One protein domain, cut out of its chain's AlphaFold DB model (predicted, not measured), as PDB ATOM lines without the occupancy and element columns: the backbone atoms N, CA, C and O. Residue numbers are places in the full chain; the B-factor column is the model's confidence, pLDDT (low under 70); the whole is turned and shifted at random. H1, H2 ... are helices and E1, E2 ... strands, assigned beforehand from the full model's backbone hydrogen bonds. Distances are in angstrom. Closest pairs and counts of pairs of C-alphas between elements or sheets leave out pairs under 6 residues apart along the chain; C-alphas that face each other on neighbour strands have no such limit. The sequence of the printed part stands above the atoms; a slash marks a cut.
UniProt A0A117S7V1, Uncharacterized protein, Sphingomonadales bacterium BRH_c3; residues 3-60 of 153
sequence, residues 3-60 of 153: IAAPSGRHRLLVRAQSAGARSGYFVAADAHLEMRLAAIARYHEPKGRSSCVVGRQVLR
ATOM      1  N   ILE A   3      59.790  31.842  86.394       81.56
ATOM      2  CA  ILE A   3      58.708  31.602  85.437       81.56
ATOM      3  C   ILE A   3      59.212  30.619  84.386       81.56
ATOM      4  O   ILE A   3      60.229  30.862  83.733       81.56
ATOM      5  N   ALA A   4      58.503  29.508  84.209       80.06
ATOM      6  CA  ALA A   4      58.713  28.616  83.079       80.06
ATOM      7  C   ALA A   4      57.817  29.072  81.921       80.06
ATOM      8  O   ALA A   4      56.597  28.974  81.997       80.06
ATOM      9  N   ALA A   5      58.428  29.584  80.857       71.12
ATOM     10  CA  ALA A   5      57.754  29.880  79.600       71.12
ATOM     11  C   ALA A   5      58.193  28.859  78.535       71.12
ATOM     12  O   ALA A   5      59.269  28.270  78.663       71.12
ATOM     13  N   PRO A   6      57.437  28.674  77.438       67.94
ATOM     14  CA  PRO A   6      57.891  27.844  76.317       67.94
ATOM     15  C   PRO A   6      59.213  28.328  75.705       67.94
ATOM     16  O   PRO A   6      59.978  27.536  75.159       67.94
ATOM     17  N   SER A   7      59.513  29.627  75.819       67.00
ATOM     18  CA  SER A   7      60.791  30.197  75.397       67.00
ATOM     19  C   SER A   7      61.950  29.821  76.335       67.00
ATOM     20  O   SER A   7      63.107  29.843  75.912       67.00
ATOM     21  N   GLY A   8      61.675  29.400  77.568       74.12
ATOM     22  CA  GLY A   8      62.668  28.970  78.548       74.12
ATOM     23  C   GLY A   8      62.287  29.357  79.976       74.12
ATOM     24  O   GLY A   8      61.270  30.005  80.231       74.12
ATOM     25  N   ARG A   9      63.133  28.967  80.935       81.56
ATOM     26  CA  ARG A   9      63.004  29.399  82.333       81.56
ATOM     27  C   ARG A   9      63.627  30.782  82.516       81.56
ATOM     28  O   ARG A   9      64.807  30.960  82.231       81.56
ATOM     29  N   HIS A  10      62.852  31.720  83.048       83.19
ATOM     30  CA  HIS A  10      63.272  33.089  83.341       83.19
ATOM     31  C   HIS A  10      63.216  33.335  84.852       83.19
ATOM     32  O   HIS A  10      62.303  32.867  85.535       83.19
ATOM     33  N   ARG A  11      64.202  34.056  85.397       85.38
ATOM     34  CA  ARG A  11      64.226  34.462  86.809       85.38
ATOM     35  C   ARG A  11      64.002  35.965  86.898       85.38
ATOM     36  O   ARG A  11      64.801  36.726  86.367       85.38
ATOM     37  N   LEU A  12      62.936  36.371  87.584       85.19
ATOM     38  CA  LEU A  12      62.587  37.772  87.809       85.19
ATOM     39  C   LEU A  12      62.730  38.108  89.293       85.19
ATOM     40  O   LEU A  12      62.189  37.408  90.158       85.19
ATOM     41  N   LEU A  13      63.448  39.191  89.580       87.06
ATOM     42  CA  LEU A  13      63.449  39.830  90.889       87.06
ATOM     43  C   LEU A  13      62.413  40.955  90.856       87.06
ATOM     44  O   LEU A  13      62.636  41.980  90.218       87.06
ATOM     45  N   VAL A  14      61.276  40.739  91.515       84.81
ATOM     46  CA  VAL A  14      60.214  41.745  91.623       84.81
ATOM     47  C   VAL A  14      60.571  42.674  92.777       84.81
ATOM     48  O   VAL A  14      60.835  42.204  93.882       84.81
ATOM     49  N   ARG A  15      60.611  43.979  92.513       83.38
ATOM     50  CA  ARG A  15      60.768  45.002  93.550       83.38
ATOM     51  C   ARG A  15      59.411  45.625  93.840       83.38
ATOM     52  O   ARG A  15      58.603  45.769  92.925       83.38
ATOM     53  N   ALA A  16      59.176  45.976  95.103       79.31
ATOM     54  CA  ALA A  16      57.981  46.713  95.485       79.31
ATOM     55  C   ALA A  16      57.922  48.021  94.684       79.31
ATOM     56  O   ALA A  16      58.910  48.751  94.596       79.31
ATOM     57  N   GLN A  17      56.774  48.263  94.067       75.00
ATOM     58  CA  GLN A  17      56.509  49.466  93.293       75.00
ATOM     59  C   GLN A  17      55.847  50.510  94.190       75.00
ATOM     60  O   GLN A  17      54.933  50.188  94.947       75.00
ATOM     61  N   SER A  18      56.283  51.764  94.088       74.00
ATOM     62  CA  SER A  18      55.556  52.886  94.682       74.00
ATOM     63  C   SER A  18      54.206  53.051  93.979       74.00
ATOM     64  O   SER A  18      54.096  52.811  92.771       74.00
ATOM     65  N   ALA A  19      53.174  53.459  94.720       75.12
ATOM     66  CA  ALA A  19      51.850  53.705  94.153       75.12
ATOM     67  C   ALA A  19      51.944  54.693  92.971       75.12
ATOM     68  O   ALA A  19      52.555  55.753  93.089       75.12
ATOM     69  N   GLY A  20      51.381  54.316  91.818       73.62
ATOM     70  CA  GLY A  20      51.397  55.119  90.585       73.62
ATOM     71  C   GLY A  20      52.579  54.879  89.634       73.62
ATOM     72  O   GLY A  20      52.567  55.401  88.520       73.62
ATOM     73  N   ALA A  21      53.579  54.071  90.005       74.25
ATOM     74  CA  ALA A  21      54.691  53.750  89.109       74.25
ATOM     75  C   ALA A  21      54.270  52.778  87.989       74.25
ATOM     76  O   ALA A  21      53.610  51.765  88.237       74.25
ATOM     77  N   ARG A  22      54.693  53.060  86.748       75.31
ATOM     78  CA  ARG A  22      54.550  52.125  85.619       75.31
ATOM     79  C   ARG A  22      55.477  50.925  85.815       75.31
ATOM     80  O   ARG A  22      56.649  51.097  86.143       75.31
ATOM     81  N   SER A  23      54.971  49.720  85.560       80.06
ATOM     82  CA  SER A  23      55.783  48.501  85.573       80.06
ATOM     83  C   SER A  23      56.851  48.551  84.479       80.06
ATOM     84  O   SER A  23      56.555  48.873  83.329       80.06
ATOM     85  N   GLY A  24      58.088  48.207  84.829       85.88
ATOM     86  CA  GLY A  24      59.218  48.206  83.903       85.88
ATOM     87  C   GLY A  24      60.368  47.330  84.389       85.88
ATOM     88  O   GLY A  24      60.324  46.769  85.485       85.88
ATOM     89  N   TYR A  25      61.406  47.209  83.562       87.69
ATOM     90  CA  TYR A  25      62.623  46.476  83.902       87.69
ATOM     91  C   TYR A  25      63.730  47.437  84.324       87.69
ATOM     92  O   TYR A  25      63.994  48.425  83.645       87.69
ATOM     93  N   PHE A  26      64.423  47.099  85.408       88.62
ATOM     94  CA  PHE A  26      65.695  47.717  85.762       88.62
ATOM     95  C   PHE A  26      66.826  46.764  85.369       88.62
ATOM     96  O   PHE A  26      66.912  45.651  85.897       88.62
ATOM     97  N   VAL A  27      67.678  47.182  84.433       88.69
ATOM     98  CA  VAL A  27      68.801  46.383  83.928       88.69
ATOM     99  C   VAL A  27      70.094  47.146  84.169       88.69
ATOM    100  O   VAL A  27      70.217  48.301  83.776       88.69
ATOM    101  N   ALA A  28      71.063  46.501  84.819       88.69
ATOM    102  CA  ALA A  28      72.384  47.086  85.014       88.69
ATOM    103  C   ALA A  28      73.147  47.161  83.681       88.69
ATOM    104  O   ALA A  28      73.216  46.166  82.950       88.69
ATOM    105  N   ALA A  29      73.741  48.323  83.406       90.06
ATOM    106  CA  ALA A  29      74.607  48.565  82.257       90.06
ATOM    107  C   ALA A  29      76.035  48.063  82.539       90.06
ATOM    108  O   ALA A  29      76.932  48.834  82.857       90.06
ATOM    109  N   ASP A  30      76.229  46.747  82.473       88.38
ATOM    110  CA  ASP A  30      77.530  46.093  82.635       88.38
ATOM    111  C   ASP A  30      77.852  45.189  81.427       88.38
ATOM    112  O   ASP A  30      77.135  45.174  80.424       88.38
ATOM    113  N   ALA A  31      78.905  44.374  81.540       85.62
ATOM    114  CA  ALA A  31      79.334  43.426  80.506       85.62
ATOM    115  C   ALA A  31      78.283  42.360  80.112       85.62
ATOM    116  O   ALA A  31      78.522  41.560  79.206       85.62
ATOM    117  N   HIS A  32      77.138  42.301  80.795       84.25
ATOM    118  CA  HIS A  32      76.048  41.356  80.561       84.25
ATOM    119  C   HIS A  32      74.739  42.040  80.133       84.25
ATOM    120  O   HIS A  32      73.701  41.372  80.078       84.25
ATOM    121  N   LEU A  33      74.769  43.342  79.823       85.81
ATOM    122  CA  LEU A  33      73.604  44.115  79.383       85.81
ATOM    123  C   LEU A  33      72.894  43.460  78.188       85.81
ATOM    124  O   LEU A  33      71.713  43.138  78.294       85.81
ATOM    125  N   GLU A  34      73.624  43.176  77.106       83.06
ATOM    126  CA  GLU A  34      73.064  42.595  75.873       83.06
ATOM    127  C   GLU A  34      72.342  41.269  76.116       83.06
ATOM    128  O   GLU A  34      71.242  41.032  75.620       83.06
ATOM    129  N   MET A  35      72.917  40.409  76.956       83.94
ATOM    130  CA  MET A  35      72.298  39.134  77.301       83.94
ATOM    131  C   MET A  35      71.025  39.323  78.139       83.94
ATOM    132  O   MET A  35      70.046  38.601  77.937       83.94
ATOM    133  N   ARG A  36      70.989  40.314  79.038       86.19
ATOM    134  CA  ARG A  36      69.773  40.639  79.796       86.19
ATOM    135  C   ARG A  36      68.682  41.232  78.915       86.19
ATOM    136  O   ARG A  36      67.526  40.840  79.071       86.19
ATOM    137  N   LEU A  37      69.030  42.099  77.968       86.62
ATOM    138  CA  LEU A  37      68.083  42.624  76.983       86.62
ATOM    139  C   LEU A  37      67.540  41.505  76.088       86.62
ATOM    140  O   LEU A  37      66.326  41.398  75.919       86.62
ATOM    141  N   ALA A  38      68.403  40.605  75.608       83.25
ATOM    142  CA  ALA A  38      67.987  39.427  74.852       83.25
ATOM    143  C   ALA A  38      67.045  38.522  75.664       83.25
ATOM    144  O   ALA A  38      66.052  38.024  75.131       83.25
ATOM    145  N   ALA A  39      67.323  38.314  76.956       82.69
ATOM    146  CA  ALA A  39      66.474  37.511  77.835       82.69
ATOM    147  C   ALA A  39      65.094  38.157  78.056       82.69
ATOM    148  O   ALA A  39      64.088  37.452  78.051       82.69
ATOM    149  N   ILE A  40      65.033  39.485  78.198       85.88
ATOM    150  CA  ILE A  40      63.768  40.232  78.291       85.88
ATOM    151  C   ILE A  40      62.993  40.131  76.974       85.88
ATOM    152  O   ILE A  40      61.810  39.796  76.989       85.88
ATOM    153  N   ALA A  41      63.651  40.344  75.832       83.75
ATOM    154  CA  ALA A  41      63.018  40.209  74.522       83.75
ATOM    155  C   ALA A  41      62.427  38.801  74.335       83.75
ATOM    156  O   ALA A  41      61.262  38.653  73.976       83.75
ATOM    157  N   ARG A  42      63.193  37.760  74.687       79.44
ATOM    158  CA  ARG A  42      62.766  36.356  74.627       79.44
ATOM    159  C   ARG A  42      61.632  36.010  75.595       79.44
ATOM    160  O   ARG A  42      60.824  35.125  75.302       79.44
ATOM    161  N   TYR A  43      61.565  36.669  76.747       81.19
ATOM    162  CA  TYR A  43      60.446  36.525  77.676       81.19
ATOM    163  C   TYR A  43      59.135  37.039  77.059       81.19
ATOM    164  O   TYR A  43      58.081  36.448  77.287       81.19
ATOM    165  N   HIS A  44      59.212  38.090  76.236       82.12
ATOM    166  CA  HIS A  44      58.069  38.685  75.543       82.12
ATOM    167  C   HIS A  44      57.785  38.099  74.150       82.12
ATOM    168  O   HIS A  44      56.745  38.422  73.574       82.12
ATOM    169  N   GLU A  45      58.656  37.242  73.600       76.88
ATOM    170  CA  GLU A  45      58.419  36.604  72.300       76.88
ATOM    171  C   GLU A  45      57.109  35.784  72.328       76.88
ATOM    172  O   GLU A  45      56.953  34.883  73.164       76.88
ATOM    173  N   PRO A  46      56.164  36.047  71.402       68.19
ATOM    174  CA  PRO A  46      54.947  35.256  71.279       68.19
ATOM    175  C   PRO A  46      55.275  33.784  71.017       68.19
ATOM    176  O   PRO A  46      56.200  33.461  70.264       68.19
ATOM    177  N   LYS A  47      54.482  32.866  71.586       66.25
ATOM    178  CA  LYS A  47      54.640  31.428  71.316       66.25
ATOM    179  C   LYS A  47      54.634  31.182  69.799       66.25
ATOM    180  O   LYS A  47      53.697  31.571  69.111       66.25
ATOM    181  N   GLY A  48      55.679  30.528  69.288       58.75
ATOM    182  CA  GLY A  48      55.779  30.124  67.881       58.75
ATOM    183  C   GLY A  48      56.397  31.151  66.924       58.75
ATOM    184  O   GLY A  48      56.636  30.806  65.771       58.75
ATOM    185  N   ARG A  49      56.729  32.371  67.372       56.88
ATOM    186  CA  ARG A  49      57.495  33.342  66.571       56.88
ATOM    187  C   ARG A  49      58.850  33.594  67.221       56.88
ATOM    188  O   ARG A  49      58.946  34.326  68.197       56.88
ATOM    189  N   SER A  50      59.903  32.985  66.677       55.75
ATOM    190  CA  SER A  50      61.281  33.345  67.028       55.75
ATOM    191  C   SER A  50      61.720  34.427  66.046       55.75
ATOM    192  O   SER A  50      61.993  34.111  64.891       55.75
ATOM    193  N   SER A  51      61.691  35.695  66.457       53.66
ATOM    194  CA  SER A  51      61.917  36.815  65.531       53.66
ATOM    195  C   SER A  51      63.292  37.462  65.699       53.66
ATOM    196  O   SER A  51      63.745  38.134  64.775       53.66
ATOM    197  N   CYS A  52      63.999  37.237  66.814       53.72
ATOM    198  CA  CYS A  52      65.341  37.792  67.005       53.72
ATOM    199  C   CYS A  52      66.446  36.728  66.833       53.72
ATOM    200  O   CYS A  52      66.783  35.968  67.742       53.72
ATOM    201  N   VAL A  53      67.058  36.682  65.643       55.94
ATOM    202  CA  VAL A  53      68.213  35.800  65.358       55.94
ATOM    203  C   VAL A  53      69.385  36.102  66.306       55.94
ATOM    204  O   VAL A  53      70.023  35.177  66.806       55.94
ATOM    205  N   VAL A  54      69.599  37.383  66.627       54.97
ATOM    206  CA  VAL A  54      70.685  37.855  67.506       54.97
ATOM    207  C   VAL A  54      70.485  37.386  68.954       54.97
ATOM    208  O   VAL A  54      71.377  36.772  69.536       54.97
ATOM    209  N   GLY A  55      69.284  37.560  69.521       58.44
ATOM    210  CA  GLY A  55      68.973  37.082  70.875       58.44
ATOM    211  C   GLY A  55      68.991  35.554  70.989       58.44
ATOM    212  O   GLY A  55      69.354  35.002  72.029       58.44
ATOM    213  N   ARG A  56      68.665  34.843  69.900       60.16
ATOM    214  CA  ARG A  56      68.717  33.377  69.845       60.16
ATOM    215  C   ARG A  56      70.146  32.841  69.946       60.16
ATOM    216  O   ARG A  56      70.329  31.844  70.633       60.16
ATOM    217  N   GLN A  57      71.132  33.485  69.317       62.31
ATOM    218  CA  GLN A  57      72.539  33.060  69.380       62.31
ATOM    219  C   GLN A  57      73.173  33.305  70.756       62.31
ATOM    220  O   GLN A  57      73.943  32.477  71.228       62.31
ATOM    221  N   VAL A  58      72.807  34.398  71.432       67.31
ATOM    222  CA  VAL A  58      73.317  34.716  72.781       67.31
ATOM    223  C   VAL A  58      72.752  33.768  73.845       67.31
ATOM    224  O   VAL A  58      73.416  33.457  74.832       67.31
ATOM    225  N   LEU A  59      71.515  33.298  73.660       70.81
ATOM    226  CA  LEU A  59      70.790  32.521  74.671       70.81
ATOM    227  C   LEU A  59      70.746  31.018  74.399       70.81
ATOM    228  O   LEU A  59      70.360  30.256  75.289       70.81
ATOM    229  N   ARG A  60      71.086  30.571  73.184       74.12
ATOM    230  CA  ARG A  60      71.088  29.150  72.834       74.12
ATOM    231  C   ARG A  60      72.452  28.713  72.314       74.12
ATOM    232  O   ARG A  60      72.941  29.305  71.355       74.12
TER     233      ARG A  60
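This is residues 3 to 60 of the 153 residues of an uncharacterized protein of Sphingomonadales bacterium BRH_c3 (UniProt A0A117S7V1). One helix, H1, makes the middle of a small, loose body: the hairpin E1 and E2 sits near its residues 39 to 44, and the shorter helix H2 packs crosswise on it. The long loop between E2 and H1 swings away from this body, and its residues 16 to 24 stick out. The printed part has 58 residues, with two named strands and two named helices in the order E1, E2, H1, H2; the sheet is antiparallel, and the class is mixed, helices and strands, with under half of the residues in named elements. The whole is loose, with a radius of gyration of the C-alphas of 12.9 A and spans of 37 by 28 by 17 A.

Find C-alpha 3 at (58.708, 31.602, 85.437), where E1 begins and runs to residue 5. E2 follows, residues 8 to 11. Look next at C-alpha 33, (73.604, 44.115, 79.383): H1 runs from there to residue 44, 16.9 A. H2, residues 53 to 59, is 10.2 A long and ends at C-alpha 59, (70.790, 32.521, 74.671).

Look first at the hairpin E1 and E2, antiparallel at 159 degrees; N 3 and O 10 are 2.8 A apart, within hydrogen-bond range. The closest C-alphas of E2 and H1, those of His 10 and Tyr 43, are 7.2 A apart. H1 and H2 touch, closest at the C-alphas of Ala 38 and Gly 55, 4.7 A, and are only just about perpendicular at 72 degrees. H2 is apart from E1 and E2. In H1 and H2 every O i to N i+4 pair is within hydrogen-bond range.

The C-alphas of Ala 19 and Gln 57, 38.3 A, are the two farthest apart. The printed part has no cut. The link from E2 to H1, 21 residues, is long. Confidence is low, under 70, at residues 6 to 7 and 46 to 58.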